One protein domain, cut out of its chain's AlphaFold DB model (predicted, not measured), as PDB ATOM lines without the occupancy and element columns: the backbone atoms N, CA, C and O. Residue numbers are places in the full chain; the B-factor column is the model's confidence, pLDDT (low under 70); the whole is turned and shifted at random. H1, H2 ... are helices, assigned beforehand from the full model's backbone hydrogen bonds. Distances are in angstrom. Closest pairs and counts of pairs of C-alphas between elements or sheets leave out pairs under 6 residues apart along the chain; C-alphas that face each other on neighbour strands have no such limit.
ATOM      1  N   VAL A  78     226.852 202.191 239.838       97.44
ATOM      2  CA  VAL A  78     225.611 201.397 239.805       97.44
ATOM      3  C   VAL A  78     224.990 201.310 241.200       97.44
ATOM      4  O   VAL A  78     223.794 201.555 241.362       97.44
ATOM      5  N   ASN A  79     225.803 201.024 242.219       96.56
ATOM      6  CA  ASN A  79     225.343 200.942 243.605       96.56
ATOM      7  C   ASN A  79     224.946 202.311 244.172       96.56
ATOM      8  O   ASN A  79     223.967 202.414 244.910       96.56
ATOM      9  N   LEU A  80     225.672 203.380 243.831       96.75
ATOM     10  CA  LEU A  80     225.304 204.737 244.237       96.75
ATOM     11  C   LEU A  80     223.955 205.155 243.645       96.75
ATOM     12  O   LEU A  80     223.132 205.713 244.367       96.75
ATOM     13  N   PHE A  81     223.710 204.863 242.368       96.88
ATOM     14  CA  PHE A  81     222.436 205.161 241.718       96.88
ATOM     15  C   PHE A  81     221.286 204.337 242.319       96.88
ATOM     16  O   PHE A  81     220.234 204.886 242.637       96.88
ATOM     17  N   ASP A  82     221.518 203.046 242.584       96.56
ATOM     18  CA  ASP A  82     220.564 202.170 243.278       96.56
ATOM     19  C   ASP A  82     220.180 202.714 244.664       96.56
ATOM     20  O   ASP A  82     219.003 202.803 245.021       96.56
ATOM     21  N   ASN A  83     221.182 203.152 245.429       95.56
ATOM     22  CA  ASN A  83     220.970 203.739 246.745       95.56
ATOM     23  C   ASN A  83     220.188 205.053 246.671       95.56
ATOM     24  O   ASN A  83     219.324 205.269 247.513       95.56
ATOM     25  N   GLN A  84     220.442 205.911 245.677       94.12
ATOM     26  CA  GLN A  84     219.674 207.151 245.497       94.12
ATOM     27  C   GLN A  84     218.182 206.868 245.285       94.12
ATOM     28  O   GLN A  84     217.347 207.515 245.911       94.12
ATOM     29  N   LEU A  85     217.848 205.882 244.448       93.62
ATOM     30  CA  LEU A  85     216.460 205.503 244.163       93.62
ATOM     31  C   LEU A  85     215.758 204.942 245.402       93.62
ATOM     32  O   LEU A  85     214.633 205.318 245.724       93.62
ATOM     33  N   LYS A  86     216.438 204.049 246.127       94.06
ATOM     34  CA  LYS A  86     215.892 203.415 247.333       94.06
ATOM     35  C   LYS A  86     215.758 204.398 248.491       94.06
ATOM     36  O   LYS A  86     214.810 204.287 249.267       94.06
ATOM     37  N   TYR A  87     216.669 205.366 248.592       91.38
ATOM     38  CA  TYR A  87     216.675 206.359 249.662       91.38
ATOM     39  C   TYR A  87     215.363 207.147 249.717       91.38
ATOM     40  O   TYR A  87     214.800 207.313 250.796       91.38
ATOM     41  N   GLU A  88     214.834 207.572 248.569       85.44
ATOM     42  CA  GLU A  88     213.585 208.344 248.498       85.44
ATOM     43  C   GLU A  88     212.398 207.616 249.123       85.44
ATOM     44  O   GLU A  88     211.601 208.222 249.838       85.44
ATOM     45  N   LEU A  89     212.298 206.305 248.896       88.69
ATOM     46  CA  LEU A  89     211.214 205.505 249.449       88.69
ATOM     47  C   LEU A  89     211.473 205.128 250.913       88.69
ATOM     48  O   LEU A  89     210.561 205.200 251.734       88.69
ATOM     49  N   HIS A  90     212.704 204.736 251.252       91.00
ATOM     50  CA  HIS A  90     213.052 204.288 252.605       91.00
ATOM     51  C   HIS A  90     213.023 205.426 253.632       91.00
ATOM     52  O   HIS A  90     212.598 205.213 254.765       91.00
ATOM     53  N   HIS A  91     213.415 206.637 253.233       90.00
ATOM     54  CA  HIS A  91     213.454 207.814 254.105       90.00
ATOM     55  C   HIS A  91     212.229 208.720 253.944       90.00
ATOM     56  O   HIS A  91     212.206 209.835 254.465       90.00
ATOM     57  N   LEU A  92     211.174 208.247 253.270       90.12
ATOM     58  CA  LEU A  92     209.963 209.033 253.042       90.12
ATOM     59  C   LEU A  92     209.325 209.517 254.353       90.12
ATOM     60  O   LEU A  92     208.914 210.670 254.455       90.12
ATOM     61  N   GLY A  93     209.280 208.656 255.375       89.06
ATOM     62  CA  GLY A  93     208.754 209.017 256.694       89.06
ATOM     63  C   GLY A  93     209.566 210.127 257.367       89.06
ATOM     64  O   GLY A  93     208.995 211.091 257.874       89.06
ATOM     65  N   GLU A  94     210.895 210.042 257.314       91.25
ATOM     66  CA  GLU A  94     211.792 211.073 257.854       91.25
ATOM     67  C   GLU A  94     211.660 212.394 257.088       91.25
ATOM     68  O   GLU A  94     211.624 213.467 257.698       91.25
ATOM     69  N   ALA A  95     211.529 212.326 255.761       89.31
ATOM     70  CA  ALA A  95     211.302 213.490 254.915       89.31
ATOM     71  C   ALA A  95     209.970 214.178 255.251       89.31
ATOM     72  O   ALA A  95     209.931 215.404 255.371       89.31
ATOM     73  N   ILE A  96     208.898 213.408 255.468       89.88
ATOM     74  CA  ILE A  96     207.598 213.931 255.908       89.88
ATOM     75  C   ILE A  96     207.738 214.627 257.265       89.88
ATOM     76  O   ILE A  96     207.406 215.805 257.373       89.88
ATOM     77  N   LEU A  97     208.302 213.953 258.271       90.12
ATOM     78  CA  LEU A  97     208.470 214.523 259.614       90.12
ATOM     79  C   LEU A  97     209.323 215.797 259.603       90.12
ATOM     80  O   LEU A  97     209.042 216.749 260.332       90.12
ATOM     81  N   THR A  98     210.363 215.835 258.771       89.31
ATOM     82  CA  THR A  98     211.227 217.012 258.624       89.31
ATOM     83  C   THR A  98     210.451 218.195 258.054       89.31
ATOM     84  O   THR A  98     210.528 219.293 258.604       89.31
ATOM     85  N   ASN A  99     209.659 217.978 257.000       86.69
ATOM     86  CA  ASN A  99     208.861 219.046 256.400       86.69
ATOM     87  C   ASN A  99     207.720 219.510 257.324       86.69
ATOM     88  O   ASN A  99     207.449 220.707 257.383       86.69
ATOM     89  N   GLU A 100     207.099 218.606 258.093       87.31
ATOM     90  CA  GLU A 100     206.105 218.966 259.121       87.31
ATOM     91  C   GLU A 100     206.720 219.853 260.210       87.31
ATOM     92  O   GLU A 100     206.139 220.867 260.595       87.31
ATOM     93  N   ARG A 101     207.929 219.518 260.679       87.62
ATOM     94  CA  ARG A 101     208.653 220.342 261.660       87.62
ATOM     95  C   ARG A 101     209.015 221.716 261.105       87.62
ATOM     96  O   ARG A 101     208.816 222.700 261.807       87.62
ATOM     97  N   MET A 102     209.524 221.786 259.874       85.19
ATOM     98  CA  MET A 102     209.858 223.061 259.228       85.19
ATOM     99  C   MET A 102     208.624 223.952 259.098       85.19
ATOM    100  O   MET A 102     208.670 225.104 259.513       85.19
ATOM    101  N   LEU A 103     207.505 223.395 258.626       84.75
ATOM    102  CA  LEU A 103     206.241 224.119 258.528       84.75
ATOM    103  C   LEU A 103     205.805 224.680 259.889       84.75
ATOM    104  O   LEU A 103     205.513 225.865 260.000       84.75
ATOM    105  N   ASN A 104     205.828 223.859 260.942       83.94
ATOM    106  CA  ASN A 104     205.458 224.306 262.287       83.94
ATOM    107  C   ASN A 104     206.395 225.398 262.825       83.94
ATOM    108  O   ASN A 104     205.933 226.336 263.472       83.94
ATOM    109  N   MET A 105     207.702 225.300 262.562       83.00
ATOM    110  CA  MET A 105     208.670 226.321 262.971       83.00
ATOM    111  C   MET A 105     208.462 227.646 262.236       83.00
ATOM    112  O   MET A 105     208.572 228.701 262.858       83.00
ATOM    113  N   ASP A 106     208.181 227.603 260.936       79.56
ATOM    114  CA  ASP A 106     207.946 228.806 260.137       79.56
ATOM    115  C   ASP A 106     206.644 229.496 260.567       79.56
ATOM    116  O   ASP A 106     206.636 230.708 260.790       79.56
ATOM    117  N   LEU A 107     205.588 228.718 260.831       76.06
ATOM    118  CA  LEU A 107     204.336 229.219 261.408       76.06
ATOM    119  C   LEU A 107     204.536 229.817 262.808       76.06
ATOM    120  O   LEU A 107     203.990 230.876 263.108       76.06
ATOM    121  N   GLN A 108     205.339 229.183 263.666       79.31
ATOM    122  CA  GLN A 108     205.603 229.702 265.011       79.31
ATOM    123  C   GLN A 108     206.419 231.002 264.978       79.31
ATOM    124  O   GLN A 108     206.105 231.946 265.695       79.31
ATOM    125  N   LYS A 109     207.431 231.105 264.106       78.06
ATOM    126  CA  LYS A 109     208.206 232.346 263.936       78.06
ATOM    127  C   LYS A 109     207.355 233.513 263.443       78.06
ATOM    128  O   LYS A 109     207.653 234.651 263.799       78.06
ATOM    129  N   LEU A 110     206.350 233.246 262.608       68.81
ATOM    130  CA  LEU A 110     205.363 234.251 262.208       68.81
ATOM    131  C   LEU A 110     204.525 234.686 263.419       68.81
ATOM    132  O   LEU A 110     204.380 235.881 263.649       68.81
ATOM    133  N   LYS A 111     204.080 233.730 264.250       70.38
ATOM    134  CA  LYS A 111     203.330 233.989 265.495       70.38
ATOM    135  C   LYS A 111     204.081 234.847 266.505       70.38
ATOM    136  O   LYS A 111     203.483 235.722 267.118       70.38
ATOM    137  N   ASP A 112     205.384 234.638 266.646       77.75
ATOM    138  CA  ASP A 112     206.197 235.339 267.647       77.75
ATOM    139  C   ASP A 112     206.620 236.762 267.218       77.75
ATOM    140  O   ASP A 112     207.189 237.505 268.020       77.75
ATOM    141  N   ARG A 113     206.407 237.149 265.950       70.00
ATOM    142  CA  ARG A 113     206.928 238.400 265.357       70.00
ATOM    143  C   ARG A 113     205.868 239.428 264.977       70.00
ATOM    144  O   ARG A 113     206.243 240.531 264.585       70.00
ATOM    145  N   ILE A 114     204.596 239.062 265.040       68.88
ATOM    146  CA  ILE A 114     203.500 239.799 264.413       68.88
ATOM    147  C   ILE A 114     202.428 240.089 265.465       68.88
ATOM    148  O   ILE A 114     202.197 239.273 266.360       68.88
ATOM    149  N   ASP A 115     201.811 241.269 265.388       76.75
ATOM    150  CA  ASP A 115     200.704 241.644 266.269       76.75
ATOM    151  C   ASP A 115     199.533 240.643 266.117       76.75
ATOM    152  O   ASP A 115     199.261 240.191 265.001       76.75
ATOM    153  N   PRO A 116     198.819 240.263 267.195       72.69
ATOM    154  CA  PRO A 116     197.695 239.329 267.122       72.69
ATOM    155  C   PRO A 116     196.605 239.672 266.088       72.69
ATOM    156  O   PRO A 116     195.957 238.750 265.588       72.69
ATOM    157  N   GLU A 117     196.383 240.950 265.753       71.00
ATOM    158  CA  GLU A 117     195.436 241.337 264.692       71.00
ATOM    159  C   GLU A 117     195.988 241.071 263.281       71.00
ATOM    160  O   GLU A 117     195.270 240.546 262.427       71.00
ATOM    161  N   GLU A 118     197.273 241.344 263.046       68.06
ATOM    162  CA  GLU A 118     197.963 241.032 261.784       68.06
ATOM    163  C   GLU A 118     198.133 239.518 261.584       68.06
ATOM    164  O   GLU A 118     198.054 239.015 260.463       68.06
ATOM    165  N   LEU A 119     198.288 238.764 262.677       70.44
ATOM    166  CA  LEU A 119     198.345 237.306 262.641       70.44
ATOM    167  C   LEU A 119     197.074 236.698 262.044       70.44
ATOM    168  O   LEU A 119     197.143 235.716 261.312       70.44
ATOM    169  N   LYS A 120     195.919 237.291 262.345       71.62
ATOM    170  CA  LYS A 120     194.620 236.818 261.869       71.62
ATOM    171  C   LYS A 120     194.486 236.978 260.353       71.62
ATOM    172  O   LYS A 120     193.999 236.069 259.691       71.62
ATOM    173  N   LEU A 121     194.996 238.086 259.808       68.62
ATOM    174  CA  LEU A 121     195.067 238.340 258.365       68.62
ATOM    175  C   LEU A 121     196.025 237.369 257.662       68.62
ATOM    176  O   LEU A 121     195.709 236.866 256.590       68.62
ATOM    177  N   ILE A 122     197.163 237.044 258.284       67.38
ATOM    178  CA  ILE A 122     198.115 236.059 257.746       67.38
ATOM    179  C   ILE A 122     197.567 234.637 257.855       67.38
ATOM    180  O   ILE A 122     197.778 233.843 256.949       67.38
ATOM    181  N   GLU A 123     196.855 234.283 258.925       69.38
ATOM    182  CA  GLU A 123     196.159 232.997 259.012       69.38
ATOM    183  C   GLU A 123     195.054 232.898 257.943       69.38
ATOM    184  O   GLU A 123     194.876 231.831 257.361       69.38
ATOM    185  N   GLU A 124     194.359 233.989 257.613       69.50
ATOM    186  CA  GLU A 124     193.420 234.044 256.482       69.50
ATOM    187  C   GLU A 124     194.133 233.917 255.121       69.50
ATOM    188  O   GLU A 124     193.659 233.185 254.253       69.50
ATOM    189  N   GLU A 125     195.300 234.541 254.949       68.50
ATOM    190  CA  GLU A 125     196.112 234.469 253.725       68.50
ATOM    191  C   GLU A 125     196.800 233.100 253.551       68.50
ATOM    192  O   GLU A 125     196.846 232.569 252.446       68.50
ATOM    193  N   LEU A 126     197.244 232.458 254.637       62.22
ATOM    194  CA  LEU A 126     197.766 231.083 254.665       62.22
ATOM    195  C   LEU A 126     196.688 230.036 254.362       62.22
ATOM    196  O   LEU A 126     197.004 228.959 253.860       62.22
ATOM    197  N   ASN A 127     195.431 230.336 254.697       62.91
ATOM    198  CA  ASN A 127     194.271 229.521 254.346       62.91
ATOM    199  C   ASN A 127     193.677 229.903 252.977       62.91
ATOM    200  O   ASN A 127     192.697 229.287 252.546       62.91
ATOM    201  N   SER A 128     194.253 230.898 252.291       64.69
ATOM    202  CA  SER A 128     193.878 231.240 250.923       64.69
ATOM    203  C   SER A 128     194.200 230.068 249.991       64.69
ATOM    204  O   SER A 128     195.298 229.510 250.071       64.69
ATOM    205  N   PRO A 129     193.303 229.712 249.053       61.19
ATOM    206  CA  PRO A 129     193.572 228.680 248.051       61.19
ATOM    207  C   PRO A 129     194.822 228.958 247.200       61.19
ATOM    208  O   PRO A 129     195.383 228.029 246.622       61.19
ATOM    209  N   ASP A 130     195.240 230.225 247.118       62.19
ATOM    210  CA  ASP A 130     196.313 230.690 246.238       62.19
ATOM    211  C   ASP A 130     197.699 230.723 246.912       62.19
ATOM    212  O   ASP A 130     198.715 230.850 246.223       62.19
ATOM    213  N   PHE A 131     197.775 230.585 248.243       62.81
ATOM    214  CA  PHE A 131     199.044 230.555 248.973       62.81
ATOM    215  C   PHE A 131     199.434 229.116 249.332       62.81
ATOM    216  O   PHE A 131     198.868 228.500 250.231       62.81
ATOM    217  N   GLU A 132     200.459 228.574 248.667       69.44
ATOM    218  CA  GLU A 132     201.010 227.257 249.003       69.44
ATOM    219  C   GLU A 132     202.415 227.400 249.609       69.44
ATOM    220  O   GLU A 132     203.406 227.617 248.907       69.44
ATOM    221  N   HIS A 133     202.516 227.262 250.935       76.69
ATOM    222  CA  HIS A 133     203.801 227.274 251.639       76.69
ATOM    223  C   HIS A 133     204.746 226.197 251.056       76.69
ATOM    224  O   HIS A 133     204.311 225.054 250.890       76.69
ATOM    225  N   PRO A 134     206.044 226.470 250.802       80.81
ATOM    226  CA  PRO A 134     206.952 225.498 250.180       80.81
ATOM    227  C   PRO A 134     207.002 224.138 250.896       80.81
ATOM    228  O   PRO A 134     206.926 223.094 250.248       80.81
ATOM    229  N   SER A 135     207.051 224.138 252.232       81.69
ATOM    230  CA  SER A 135     207.000 222.905 253.035       81.69
ATOM    231  C   SER A 135     205.649 222.192 252.929       81.69
ATOM    232  O   SER A 135     205.611 220.965 252.923       81.69
ATOM    233  N   GLN A 136     204.541 222.930 252.781       83.44
ATOM    234  CA  GLN A 136     203.213 222.341 252.577       83.44
ATOM    235  C   GLN A 136     203.116 221.685 251.196       83.44
ATOM    236  O   GLN A 136     202.697 220.533 251.092       83.44
ATOM    237  N   LYS A 137     203.597 222.365 250.151       85.75
ATOM    238  CA  LYS A 137     203.706 221.815 248.796       85.75
ATOM    239  C   LYS A 137     204.549 220.542 248.766       85.75
ATOM    240  O   LYS A 137     204.162 219.534 248.170       85.75
ATOM    241  N   ALA A 138     205.695 220.561 249.450       85.94
ATOM    242  CA  ALA A 138     206.552 219.391 249.587       85.94
ATOM    243  C   ALA A 138     205.829 218.241 250.305       85.94
ATOM    244  O   ALA A 138     205.868 217.113 249.817       85.94
ATOM    245  N   LEU A 139     205.117 218.511 251.405       88.75
ATOM    246  CA  LEU A 139     204.327 217.505 252.124       88.75
ATOM    247  C   LEU A 139     203.221 216.901 251.263       88.75
ATOM    248  O   LEU A 139     203.088 215.678 251.229       88.75
ATOM    249  N   ASN A 140     202.461 217.742 250.557       88.56
ATOM    250  CA  ASN A 140     201.400 217.314 249.648       88.56
ATOM    251  C   ASN A 140     201.957 216.344 248.600       88.56
ATOM    252  O   ASN A 140     201.406 215.261 248.395       88.56
ATOM    253  N   ARG A 141     203.108 216.684 248.002       89.19
ATOM    254  CA  ARG A 141     203.804 215.815 247.049       89.19
ATOM    255  C   ARG A 141     204.268 214.508 247.693       89.19
ATOM    256  O   ARG A 141     203.918 213.446 247.186       89.19
ATOM    257  N   LEU A 142     205.009 214.566 248.802       90.00
ATOM    258  CA  LEU A 142     205.591 213.388 249.466       90.00
ATOM    259  C   LEU A 142     204.521 212.393 249.946       90.00
ATOM    260  O   LEU A 142     204.729 211.183 249.890       90.00
ATOM    261  N   LYS A 143     203.364 212.893 250.392       89.75
ATOM    262  CA  LYS A 143     202.229 212.067 250.838       89.75
ATOM    263  C   LYS A 143     201.357 211.565 249.681       89.75
ATOM    264  O   LYS A 143     200.483 210.725 249.901       89.75
ATOM    265  N   SER A 144     201.556 212.067 248.461       91.12
ATOM    266  CA  SER A 144     200.726 211.689 247.321       91.12
ATOM    267  C   SER A 144     200.963 210.232 246.907       91.12
ATOM    268  O   SER A 144     202.090 209.732 246.874       91.12
ATOM    269  N   ARG A 145     199.879 209.537 246.538       90.56
ATOM    270  CA  ARG A 145     199.967 208.173 245.990       90.56
ATOM    271  C   ARG A 145     200.767 208.135 244.691       90.56
ATOM    272  O   ARG A 145     201.465 207.155 244.452       90.56
ATOM    273  N   GLU A 146     200.658 209.187 243.882       90.44
ATOM    274  CA  GLU A 146     201.397 209.334 242.629       90.44
ATOM    275  C   GLU A 146     202.907 209.345 242.882       90.44
ATOM    276  O   GLU A 146     203.614 208.529 242.301       90.44
ATOM    277  N   TYR A 147     203.393 210.165 243.820       89.12
ATOM    278  CA  TYR A 147     204.813 210.206 244.178       89.12
ATOM    279  C   TYR A 147     205.330 208.839 244.645       89.12
ATOM    280  O   TYR A 147     206.308 208.325 244.103       89.12
ATOM    281  N   ILE A 148     204.629 208.193 245.583       91.00
ATOM    282  CA  ILE A 148     205.019 206.869 246.101       91.00
ATOM    283  C   ILE A 148     205.028 205.817 244.984       91.00
ATOM    284  O   ILE A 148     205.919 204.967 244.931       91.00
ATOM    285  N   SER A 149     204.031 205.851 244.094       91.25
ATOM    286  CA  SER A 149     203.959 204.954 242.940       91.25
ATOM    287  C   SER A 149     205.130 205.185 241.987       91.25
ATOM    288  O   SER A 149     205.765 204.223 241.559       91.25
ATOM    289  N   ASN A 150     205.470 206.445 241.714       89.75
ATOM    290  CA  ASN A 150     206.589 206.804 240.853       89.75
ATOM    291  C   ASN A 150     207.918 206.329 241.445       89.75
ATOM    292  O   ASN A 150     208.697 205.716 240.723       89.75
ATOM    293  N   CYS A 151     208.174 206.503 242.746       90.88
ATOM    294  CA  CYS A 151     209.385 205.962 243.379       90.88
ATOM    295  C   CYS A 151     209.496 204.438 243.190       90.88
ATOM    296  O   CYS A 151     210.560 203.928 242.844       90.88
ATOM    297  N   LYS A 152     208.389 203.697 243.350       93.06
ATOM    298  CA  LYS A 152     208.372 202.238 243.137       93.06
ATOM    299  C   LYS A 152     208.676 201.857 241.688       93.06
ATOM    300  O   LYS A 152     209.466 200.943 241.470       93.06
ATOM    301  N   ILE A 153     208.085 202.561 240.720       92.56
ATOM    302  CA  ILE A 153     208.351 202.350 239.289       92.56
ATOM    303  C   ILE A 153     209.829 202.616 238.989       92.56
ATOM    304  O   ILE A 153     210.484 201.772 238.385       92.56
ATOM    305  N   ASN A 154     210.372 203.734 239.472       92.50
ATOM    306  CA  ASN A 154     211.773 204.109 239.288       92.50
ATOM    307  C   ASN A 154     212.744 203.032 239.803       92.50
ATOM    308  O   ASN A 154     213.690 202.671 239.099       92.50
ATOM    309  N   ILE A 155     212.485 202.486 240.997       95.31
ATOM    310  CA  ILE A 155     213.267 201.382 241.573       95.31
ATOM    311  C   ILE A 155     213.115 200.112 240.727       95.31
ATOM    312  O   ILE A 155     214.108 199.472 240.392       95.31
ATOM    313  N   GLN A 156     211.886 199.745 240.355       95.88
ATOM    314  CA  GLN A 156     211.626 198.527 239.587       95.88
ATOM    315  C   GLN A 156     212.313 198.549 238.216       95.88
ATOM    316  O   GLN A 156     212.938 197.558 237.839       95.88
ATOM    317  N   GLN A 157     212.230 199.665 237.485       95.69
ATOM    318  CA  GLN A 157     212.901 199.804 236.191       95.69
ATOM    319  C   GLN A 157     214.417 199.695 236.334       95.69
ATOM    320  O   GLN A 157     215.070 199.006 235.551       95.69
ATOM    321  N   TRP A 158     214.985 200.302 237.379       97.06
ATOM    322  CA  TRP A 158     216.412 200.175 237.639       97.06
ATOM    323  C   TRP A 158     216.837 198.739 237.953       97.06
ATOM    324  O   TRP A 158     217.853 198.284 237.436       97.06
ATOM    325  N   GLU A 159     216.057 197.986 238.733       97.25
ATOM    326  CA  GLU A 159     216.363 196.576 239.010       97.25
ATOM    327  C   GLU A 159     216.288 195.703 237.745       97.25
ATOM    328  O   GLU A 159     217.128 194.821 237.558       97.25
ATOM    329  N   ILE A 160     215.352 195.982 236.830       97.44
ATOM    330  CA  ILE A 160     215.288 195.317 235.516       97.44
ATOM    331  C   ILE A 160     216.561 195.604 234.709       97.44
ATOM    332  O   ILE A 160     217.204 194.683 234.199       97.44
ATOM    333  N   ILE A 161     216.963 196.873 234.626       97.50
ATOM    334  CA  ILE A 161     218.161 197.318 233.901       97.50
ATOM    335  C   ILE A 161     219.433 196.726 234.527       97.50
ATOM    336  O   ILE A 161     220.309 196.238 233.808       97.50
ATOM    337  N   LYS A 162     219.520 196.676 235.861       96.50
ATOM    338  CA  LYS A 162     220.596 195.988 236.586       96.50
ATOM    339  C   LYS A 162     220.658 194.509 236.244       96.50
ATOM    340  O   LYS A 162     221.737 194.014 235.931       96.50
ATOM    341  N   GLY A 163     219.521 193.819 236.261       96.56
ATOM    342  CA  GLY A 163     219.439 192.410 235.880       96.56
ATOM    343  C   GLY A 163     219.876 192.163 234.435       96.56
ATOM    344  O   GLY A 163     220.532 191.165 234.151       96.56
ATOM    345  N   LYS A 164     219.580 193.099 233.529       96.56
ATOM    346  CA  LYS A 164     219.967 193.033 232.114       96.56
ATOM    347  C   LYS A 164     221.467 193.244 231.891       96.56
ATOM    348  O   LYS A 164     222.070 192.499 231.123       96.56
ATOM    349  N   TYR A 165     222.065 194.249 232.535       95.94
ATOM    350  CA  TYR A 165     223.426 194.692 232.217       95.94
ATOM    351  C   TYR A 165     224.486 194.311 233.252       95.94
ATOM    352  O   TYR A 165     225.595 193.976 232.855       95.94
ATOM    353  N   PHE A 166     224.166 194.317 234.545       95.25
ATOM    354  CA  PHE A 166     225.141 194.235 235.647       95.25
ATOM    355  C   PHE A 166     225.019 192.948 236.480       95.25
ATOM    356  O   PHE A 166     225.409 192.915 237.656       95.25
ATOM    357  N   ASN A 167     224.464 191.893 235.877       92.81
ATOM    358  CA  ASN A 167     224.363 190.563 236.473       92.81
ATOM    359  C   ASN A 167     225.724 189.840 236.517       92.81
ATOM    360  O   ASN A 167     226.686 190.258 235.875       92.81
ATOM    361  N   GLN A 168     225.780 188.746 237.278       90.00
ATOM    362  CA  GLN A 168     226.996 187.959 237.492       90.00
ATOM    363  C   GLN A 168     227.612 187.439 236.183       90.00
ATOM    364  O   GLN A 168     228.809 187.596 235.976       90.00
ATOM    365  N   LEU A 169     226.791 186.904 235.275       90.25
ATOM    366  CA  LEU A 169     227.253 186.357 233.998       90.25
ATOM    367  C   LEU A 169     227.949 187.422 233.140       90.25
ATOM    368  O   LEU A 169     229.021 187.186 232.594       90.25
ATOM    369  N   ASN A 170     227.369 188.620 233.035       90.31
ATOM    370  CA  ASN A 170     227.985 189.708 232.276       90.31
ATOM    371  C   ASN A 170     229.313 190.159 232.896       90.31
ATOM    372  O   ASN A 170     230.218 190.536 232.158       90.31
ATOM    373  N   ARG A 171     229.445 190.111 234.229       86.38
ATOM    374  CA  ARG A 171     230.709 190.446 234.901       86.38
ATOM    375  C   ARG A 171     231.799 189.432 234.597       86.38
ATOM    376  O   ARG A 171     232.901 189.844 234.257       86.38
ATOM    377  N   GLU A 172     231.470 188.145 234.639       88.12
ATOM    378  CA  GLU A 172     232.391 187.068 234.260       88.12
ATOM    379  C   GLU A 172     232.873 187.254 232.813       88.12
ATOM    380  O   GLU A 172     234.074 187.248 232.555       88.12
ATOM    381  N   LEU A 173     231.962 187.575 231.884       87.31
ATOM    382  CA  LEU A 173     232.319 187.882 230.494       87.31
ATOM    383  C   LEU A 173     233.247 189.102 230.365       87.31
ATOM    384  O   LEU A 173     234.134 189.124 229.507       87.31
ATOM    385  N   TRP A 174     233.064 190.136 231.190       87.06
ATOM    386  CA  TRP A 174     233.948 191.307 231.187       87.06
ATOM    387  C   TRP A 174     235.322 191.010 231.794       87.06
ATOM    388  O   TRP A 174     236.326 191.547 231.327       87.06
ATOM    389  N   GLU A 175     235.390 190.175 232.828       85.56
ATOM    390  CA  GLU A 175     236.645 189.707 233.423       85.56
ATOM    391  C   GLU A 175     237.443 188.844 232.444       85.56
ATOM    392  O   GLU A 175     238.627 189.106 232.229       85.56
ATOM    393  N   GLU A 176     236.790 187.890 231.781       85.38
ATOM    394  CA  GLU A 176     237.401 187.089 230.721       85.38
ATOM    395  C   GLU A 176     237.942 187.982 229.602       85.38
ATOM    396  O   GLU A 176     239.118 187.890 229.246       85.38
ATOM    397  N   ALA A 177     237.130 188.916 229.095       83.00
ATOM    398  CA  ALA A 177     237.556 189.837 228.046       83.00
ATOM    399  C   ALA A 177     238.794 190.658 228.448       83.00
ATOM    400  O   ALA A 177     239.666 190.882 227.605       83.00
ATOM    401  N   ARG A 178     238.911 191.063 229.722       78.31
ATOM    402  CA  ARG A 178     240.102 191.753 230.247       78.31
ATOM    403  C   ARG A 178     241.342 190.863 230.207       78.31
ATOM    404  O   ARG A 178     242.378 191.339 229.761       78.31
ATOM    405  N   MET A 179     241.230 189.594 230.600       77.06
ATOM    406  CA  MET A 179     242.362 188.652 230.606       77.06
ATOM    407  C   MET A 179     242.921 188.357 229.207       77.06
ATOM    408  O   MET A 179     244.104 188.064 229.074       77.06
ATOM    409  N   PHE A 180     242.094 188.439 228.160       71.38
ATOM    410  CA  PHE A 180     242.539 188.212 226.779       71.38
ATOM    411  C   PHE A 180     243.087 189.467 226.074       71.38
ATOM    412  O   PHE A 180     243.659 189.340 224.994       71.38
ATOM    413  N   HIS A 181     242.902 190.662 226.649       60.94
ATOM    414  CA  HIS A 181     243.293 191.946 226.040       60.94
ATOM    415  C   HIS A 181     244.321 192.744 226.867       60.94
ATOM    416  O   HIS A 181     244.665 193.865 226.483       60.94
ATOM    417  N   SER A 182     244.788 192.193 227.991       54.62
ATOM    418  CA  SER A 182     245.918 192.685 228.797       54.62
ATOM    419  C   SER A 182     247.236 192.075 228.341       54.62
ATOM    420  O   SER A 182     248.222 192.835 228.229       54.62
TER     421      SER A 182
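AT A GLANCE: This is residues 78 to 182 of the 182 residues of an uncharacterized protein of Clostridium magnum DSM 2767 (UniProt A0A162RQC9). This is a long, thin helical hairpin: one leg runs out through H1 and H2, the chain turns round through H3 at the far end, and a second leg runs back through H4 and H5. H4 packs on H2 and H5 packs on H1, while residues 167 to 182, of which 168 to 181 belong to H6, stick out alone beyond the H1 and H5 end. The printed part has 105 residues, with six named helices in the order H1, H2, H3, H4, H5, H6 and no named strand; its class is all helix. It is extended, with a radius of gyration of the C-alphas of 23.4 A, and its outline is a rod spanning 80 by 26 by 19 A, some of this length coming from the free end.

HOW THE PARTS SIT: H1, residues 78 to 90, and H2, residues 92 to 111, meet only through their link, which is tight with 1 residue. H1 touches H5, residues 145 to 165, and their closest C-alphas are those of Leu 85 and Ile 155, 5.8 A apart. H1 and H5 run opposite ways at a shallow tilt of 22 degrees, with centres 10.2 A apart. H2 touches H4, residues 134 to 143, with 15 pairs of C-alphas within 8 A; the closest are those of Asn 99 and Ser 135, 5.4 A apart. H2 and H4 also run opposite ways, at a shallow tilt of 28 degrees. H2 and H3, residues 116 to 126, are close but not clearly touching, their closest C-alphas being those of Lys 111 and Leu 119 at 6.6 A. These two run opposite ways at a tilt of 37 degrees, only just steep. H3 and H4 are apart, although they follow each other in the chain. H4 and H5 are close but not clearly touching, with the C-alphas of Arg 141 and Tyr 147 closest at 6.4 A; they run the same way at a steep tilt of 64 degrees. H5 and H6, residues 168 to 181, meet only through their link, and H6 touches no helix. Among the other pairs, H2 and H5 are apart, and so are H1 and H4. Every O i to N i+4 pair is within hydrogen-bond range in H2, H4, H5 and H6; in H1 it is 7 of 9 and in H3 5 of 7.

IN THESE COORDINATES: H1, Val 78 to His 90, begins with C-alpha 78 at (225.611, 201.397, 239.805) and is 18.2 A long from first to last C-alpha. H2, Leu 92 to Lys 111, is 28.7 A long and ends with C-alpha 111 at (203.330, 233.989, 265.495). H3, Pro 116 to Leu 126, measures 14.9 A, and H4, Pro 134 to Lys 143, measures 14.3 A. H5, Arg 145 to Tyr 165, is the longest helix by residues, with 21, and is 30.4 A long. H6, Gln 168 to His 181, is 20.3 A long and ends with C-alpha 181 at (243.293, 191.946, 226.040).

THE WHOLE: The two C-alphas farthest apart are those of Glu 117 and Phe 180, at 80.5 A. Residues 167 to 182 stand free; without them the body has 89 residues, spans 63 by 22 by 14 A and has a radius of gyration of 18.8 A. The printed part has no cut and ends at Ser 182, the chain's last residue. No link is long: H3 to H4, with 7 residues, is short, and the other four are tight. The mean pLDDT of the printed part is 84.1; 17 residues are under 70, namely residues 110, 114, 118, 121 to 132 and 181 to 182.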